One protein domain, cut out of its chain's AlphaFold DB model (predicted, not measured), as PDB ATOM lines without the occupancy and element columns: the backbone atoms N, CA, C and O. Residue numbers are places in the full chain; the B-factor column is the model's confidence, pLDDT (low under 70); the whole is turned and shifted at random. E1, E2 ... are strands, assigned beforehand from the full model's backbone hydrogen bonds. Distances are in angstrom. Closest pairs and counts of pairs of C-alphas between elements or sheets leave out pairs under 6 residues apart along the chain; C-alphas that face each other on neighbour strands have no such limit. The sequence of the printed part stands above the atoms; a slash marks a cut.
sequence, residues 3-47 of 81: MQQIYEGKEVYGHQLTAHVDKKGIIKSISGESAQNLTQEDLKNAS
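AT A GLANCE: This is residues 3 to 47 of the 81 residues of the protein "FTP domain-containing protein" of Bacillus wiedmannii (UniProt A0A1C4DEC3). This is a narrow, strongly twisted sheet of three strands with no helix packed on it, and a tail, residues 34 to 47, that leaves the sheet at one end and adds to the length. The long strand E2 is in the middle and bends sharply by 86 degrees at residue 13, with E1 along its earlier part and E3 along its later part. The printed part has 45 residues, with no named helix and three strands in the order E1, E2, E3, which is also the order across the all-antiparallel sheet; the class is all strand. It is only just loose, close to extended, with a radius of gyration of the C-alphas of 13.7 A and spans of 45 by 16 by 14 A.

HOW THE PARTS SIT: Start with E1, residues 3 to 7, an edge strand. A tight link leads into the inner strand E2, residues 10 to 21, and the two form an antiparallel hairpin at 146 degrees; look for N 3 and O 17, 2.8 A apart, within hydrogen-bond range. A second tight link leads to the edge strand E3, residues 27 to 33, which makes an antiparallel hairpin with E2 at 156 degrees; find N 18 and O 31 at 2.8 A, within hydrogen-bond range. E1 and E3 are apart. The strands make a meander, each the antiparallel neighbour of the one before.

IN THESE COORDINATES: Find C-alpha 3 at (44.822, 38.628, 35.103); from there E1 runs 12.8 A to Tyr 7. E2 runs 26.5 A from Lys 10 to Val 21. E3 runs 16.5 A from Ile 27 to C-alpha 33 at (47.173, 33.373, 44.010).

THE WHOLE: The C-alphas of Lys 24 and Ser 47 are the two farthest apart, 45.7 A. The printed part has no cut. Look for low confidence at residues 40 to 47, under 70 in pLDDT; the mean of the printed part is 83.3.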
ATOM      1  N   MET A   3      45.475  39.736  35.797       90.12
ATOM      2  CA  MET A   3      44.822  38.628  35.103       90.12
ATOM      3  C   MET A   3      43.852  37.935  36.060       90.12
ATOM      4  O   MET A   3      44.252  37.523  37.151       90.12
ATOM      5  N   GLN A   4      42.591  37.816  35.646       89.62
ATOM      6  CA  GLN A   4      41.554  37.074  36.361       89.62
ATOM      7  C   GLN A   4      41.594  35.605  35.924       89.62
ATOM      8  O   GLN A   4      41.632  35.323  34.726       89.62
ATOM      9  N   GLN A   5      41.598  34.667  36.875       87.75
ATOM     10  CA  GLN A   5      41.558  33.244  36.544       87.75
ATOM     11  C   GLN A   5      40.170  32.853  36.024       87.75
ATOM     12  O   GLN A   5      39.153  33.210  36.625       87.75
ATOM     13  N   ILE A   6      40.156  32.091  34.927       88.81
ATOM     14  CA  ILE A   6      38.963  31.513  34.304       88.81
ATOM     15  C   ILE A   6      39.078  29.987  34.338       88.81
ATOM     16  O   ILE A   6      40.135  29.442  34.021       88.81
ATOM     17  N   TYR A   7      37.992  29.298  34.678       84.62
ATOM     18  CA  TYR A   7      37.859  27.844  34.579       84.62
ATOM     19  C   TYR A   7      36.514  27.513  33.929       84.62
ATOM     20  O   TYR A   7      35.489  28.057  34.333       84.62
ATOM     21  N   GLU A   8      36.517  26.685  32.878       84.94
ATOM     22  CA  GLU A   8      35.310  26.338  32.099       84.94
ATOM     23  C   GLU A   8      34.470  27.560  31.666       84.94
ATOM     24  O   GLU A   8      33.240  27.556  31.695       84.94
ATOM     25  N   GLY A   9      35.145  28.651  31.289       82.75
ATOM     26  CA  GLY A   9      34.493  29.895  30.866       82.75
ATOM     27  C   GLY A   9      33.893  30.735  32.001       82.75
ATOM     28  O   GLY A   9      33.255  31.746  31.721       82.75
ATOM     29  N   LYS A  10      34.102  30.359  33.269       81.69
ATOM     30  CA  LYS A  10      33.632  31.094  34.453       81.69
ATOM     31  C   LYS A  10      34.793  31.703  35.229       81.69
ATOM     32  O   LYS A  10      35.854  31.094  35.360       81.69
ATOM     33  N   GLU A  11      34.580  32.896  35.773       84.00
ATOM     34  CA  GLU A  11      35.546  33.541  36.662       84.00
ATOM     35  C   GLU A  11      35.680  32.782  37.982       84.00
ATOM     36  O   GLU A  11      34.693  32.457  38.646       84.00
ATOM     37  N   VAL A  12      36.924  32.541  38.387       83.94
ATOM     38  CA  VAL A  12      37.248  31.964  39.691       83.94
ATOM     39  C   VAL A  12      37.435  33.109  40.687       83.94
ATOM     40  O   VAL A  12      38.512  33.697  40.805       83.94
ATOM     41  N   TYR A  13      36.351  33.469  41.375       79.81
ATOM     42  CA  TYR A  13      36.339  34.589  42.318       79.81
ATOM     43  C   TYR A  13      37.409  34.447  43.406       79.81
ATOM     44  O   TYR A  13      37.583  33.381  43.986       79.81
ATOM     45  N   GLY A  14      38.102  35.550  43.703       80.94
ATOM     46  CA  GLY A  14      39.164  35.603  44.714       80.94
ATOM     47  C   GLY A  14      40.552  35.208  44.200       80.94
ATOM     48  O   GLY A  14      41.540  35.558  44.839       80.94
ATOM     49  N   HIS A  15      40.648  34.582  43.025       85.25
ATOM     50  CA  HIS A  15      41.913  34.125  42.452       85.25
ATOM     51  C   HIS A  15      42.329  34.994  41.265       85.25
ATOM     52  O   HIS A  15      41.696  35.006  40.207       85.25
ATOM     53  N   GLN A  16      43.409  35.746  41.455       87.88
ATOM     54  CA  GLN A  16      43.932  36.692  40.477       87.88
ATOM     55  C   GLN A  16      45.449  36.771  40.564       87.88
ATOM     56  O   GLN A  16      46.029  36.707  41.649       87.88
ATOM     57  N   LEU A  17      46.080  36.993  39.414       91.88
ATOM     58  CA  LEU A  17      47.523  37.168  39.310       91.88
ATOM     59  C   LEU A  17      47.852  38.570  38.812       91.88
ATOM     60  O   LEU A  17      47.264  39.076  37.856       91.88
ATOM     61  N   THR A  18      48.827  39.198  39.456       93.06
ATOM     62  CA  THR A  18      49.361  40.499  39.060       93.06
ATOM     63  C   THR A  18      50.818  40.339  38.656       93.06
ATOM     64  O   THR A  18      51.641  39.884  39.439       93.06
ATOM     65  N   ALA A  19      51.142  40.718  37.422       93.75
ATOM     66  CA  ALA A  19      52.499  40.692  36.892       93.75
ATOM     67  C   ALA A  19      53.051  42.114  36.750       93.75
ATOM     68  O   ALA A  19      52.421  42.980  36.124       93.75
ATOM     69  N   HIS A  20      54.250  42.341  37.284       94.88
ATOM     70  CA  HIS A  20      55.033  43.554  37.062       94.88
ATOM     71  C   HIS A  20      56.021  43.303  35.930       94.88
ATOM     72  O   HIS A  20      56.823  42.371  35.989       94.88
ATOM     73  N   VAL A  21      55.957  44.136  34.896       94.12
ATOM     74  CA  VAL A  21      56.729  43.975  33.663       94.12
ATOM     75  C   VAL A  21      57.537  45.243  33.434       94.12
ATOM     76  O   VAL A  21      57.027  46.346  33.632       94.12
ATOM     77  N   ASP A  22      58.806  45.096  33.065       93.62
ATOM     78  CA  ASP A  22      59.638  46.242  32.718       93.62
ATOM     79  C   ASP A  22      59.339  46.777  31.307       93.62
ATOM     80  O   ASP A  22      58.565  46.211  30.536       93.62
ATOM     81  N   LYS A  23      59.983  47.893  30.950       93.50
ATOM     82  CA  LYS A  23      59.781  48.561  29.653       93.50
ATOM     83  C   LYS A  23      60.182  47.709  28.440       93.50
ATOM     84  O   LYS A  23      59.840  48.075  27.322       93.50
ATOM     85  N   LYS A  24      60.925  46.615  28.639       95.75
ATOM     86  CA  LYS A  24      61.346  45.682  27.586       95.75
ATOM     87  C   LYS A  24      60.424  44.461  27.490       95.75
ATOM     88  O   LYS A  24      60.691  43.577  26.685       95.75
ATOM     89  N   GLY A  25      59.364  44.397  28.300       91.94
ATOM     90  CA  GLY A  25      58.443  43.263  28.324       91.94
ATOM     91  C   GLY A  25      58.891  42.112  29.228       91.94
ATOM     92  O   GLY A  25      58.271  41.052  29.197       91.94
ATOM     93  N   ILE A  26      59.936  42.286  30.047       95.12
ATOM     94  CA  ILE A  26      60.425  41.227  30.939       95.12
ATOM     95  C   ILE A  26      59.654  41.264  32.260       95.12
ATOM     96  O   ILE A  26      59.582  42.304  32.922       95.12
ATOM     97  N   ILE A  27      59.109  40.116  32.669       94.56
ATOM     98  CA  ILE A  27      58.439  39.956  33.965       94.56
ATOM     99  C   ILE A  27      59.485  40.065  35.079       94.56
ATOM    100  O   ILE A  27      60.457  39.314  35.116       94.56
ATOM    101  N   LYS A  28      59.282  41.013  35.993       96.12
ATOM    102  CA  LYS A  28      60.128  41.224  37.176       96.12
ATOM    103  C   LYS A  28      59.602  40.489  38.396       96.12
ATOM    104  O   LYS A  28      60.391  39.993  39.192       96.12
ATOM    105  N   SER A  29      58.285  40.436  38.546       93.50
ATOM    106  CA  SER A  29      57.633  39.747  39.653       93.50
ATOM    107  C   SER A  29      56.193  39.389  39.309       93.50
ATOM    108  O   SER A  29      55.561  40.017  38.451       93.50
ATOM    109  N   ILE A  30      55.689  38.370  40.001       92.69
ATOM    110  CA  ILE A  30      54.297  37.933  39.970       92.69
ATOM    111  C   ILE A  30      53.809  37.884  41.419       92.69
ATOM    112  O   ILE A  30      54.535  37.427  42.299       92.69
ATOM    113  N   SER A  31      52.601  38.377  41.661       91.25
ATOM    114  CA  SER A  31      51.931  38.352  42.959       91.25
ATOM    115  C   SER A  31      50.476  37.907  42.818       91.25
ATOM    116  O   SER A  31      49.908  37.933  41.722       91.25
ATOM    117  N   GLY A  32      49.869  37.516  43.938       89.19
ATOM    118  CA  GLY A  32      48.529  36.936  43.980       89.19
ATOM    119  C   GLY A  32      48.554  35.410  43.969       89.19
ATOM    120  O   GLY A  32      49.616  34.794  44.050       89.19
ATOM    121  N   GLU A  33      47.372  34.814  43.880       86.25
ATOM    122  CA  GLU A  33      47.173  33.373  44.010       86.25
ATOM    123  C   GLU A  33      46.285  32.859  42.881       86.25
ATOM    124  O   GLU A  33      45.298  33.497  42.501       86.25
ATOM    125  N   SER A  34      46.628  31.680  42.366       86.00
ATOM    126  CA  SER A  34      45.762  30.902  41.489       86.00
ATOM    127  C   SER A  34      45.154  29.742  42.264       86.00
ATOM    128  O   SER A  34      45.815  29.112  43.090       86.00
ATOM    129  N   ALA A  35      43.893  29.436  41.981       86.38
ATOM    130  CA  ALA A  35      43.309  28.185  42.423       86.38
ATOM    131  C   ALA A  35      43.955  27.046  41.628       86.38
ATOM    132  O   ALA A  35      44.006  27.087  40.393       86.38
ATOM    133  N   GLN A  36      44.465  26.049  42.340       84.94
ATOM    134  CA  GLN A  36      45.131  24.877  41.774       84.94
ATOM    135  C   GLN A  36      44.228  23.661  41.940       84.94
ATOM    136  O   GLN A  36      43.491  23.584  42.916       84.94
ATOM    137  N   ASN A  37      44.313  22.707  41.009       84.88
ATOM    138  CA  ASN A  37      43.554  21.453  41.065       84.88
ATOM    139  C   ASN A  37      42.041  21.650  41.257       84.88
ATOM    140  O   ASN A  37      41.426  20.867  41.966       84.88
ATOM    141  N   LEU A  38      41.459  22.684  40.633       75.69
ATOM    142  CA  LEU A  38      40.022  22.946  40.690       75.69
ATOM    143  C   LEU A  38      39.247  21.691  40.283       75.69
ATOM    144  O   LEU A  38      39.259  21.294  39.114       75.69
ATOM    145  N   THR A  39      38.588  21.079  41.259       71.69
ATOM    146  CA  THR A  39      37.623  20.014  41.030       71.69
ATOM    147  C   THR A  39      36.219  20.606  40.961       71.69
ATOM    148  O   THR A  39      35.962  21.737  41.380       71.69
ATOM    149  N   GLN A  40      35.278  19.837  40.419       62.44
ATOM    150  CA  GLN A  40      33.886  20.269  40.321       62.44
ATOM    151  C   GLN A  40      33.250  20.522  41.704       62.44
ATOM    152  O   GLN A  40      32.314  21.308  41.798       62.44
ATOM    153  N   GLU A  41      33.781  19.908  42.771       62.62
ATOM    154  CA  GLU A  41      33.363  20.144  44.159       62.62
ATOM    155  C   GLU A  41      33.851  21.501  44.702       62.62
ATOM    156  O   GLU A  41      33.125  22.160  45.452       62.62
ATOM    157  N   ASP A  42      35.040  21.957  44.283       58.75
ATOM    158  CA  ASP A  42      35.617  23.256  44.680       58.75
ATOM    159  C   ASP A  42      34.855  24.436  44.061       58.75
ATOM    160  O   ASP A  42      34.745  25.527  44.634       58.75
ATOM    161  N   LEU A  43      34.265  24.210  42.888       60.84
ATOM    162  CA  LEU A  43      33.309  25.115  42.274       60.84
ATOM    163  C   LEU A  43      31.961  24.925  42.961       60.84
ATOM    164  O   LEU A  43      31.125  24.202  42.429       60.84
ATOM    165  N   LYS A  44      31.778  25.559  44.137       61.50
ATOM    166  CA  LYS A  44      30.524  25.617  44.927       61.50
ATOM    167  C   LYS A  44      29.354  25.032  44.142       61.50
ATOM    168  O   LYS A  44      28.848  25.746  43.273       61.50
ATOM    169  N   ASN A  45      29.009  23.766  44.429       56.94
ATOM    170  CA  ASN A  45      27.957  22.979  43.774       56.94
ATOM    171  C   ASN A  45      27.023  23.875  42.980       56.94
ATOM    172  O   ASN A  45      26.276  24.640  43.605       56.94
ATOM    173  N   ALA A  46      27.133  23.838  41.648       58.19
ATOM    174  CA  ALA A  46      26.368  24.705  40.772       58.19
ATOM    175  C   ALA A  46      24.891  24.572  41.148       58.19
ATOM    176  O   ALA A  46      24.215  23.604  40.809       58.19
ATOM    177  N   SER A  47      24.411  25.524  41.940       62.69
ATOM    178  CA  SER A  47      23.013  25.588  42.293       62.69
ATOM    179  C   SER A  47      22.364  25.999  40.988       62.69
ATOM    180  O   SER A  47      22.693  27.068  40.472       62.69
TER     181      SER A  47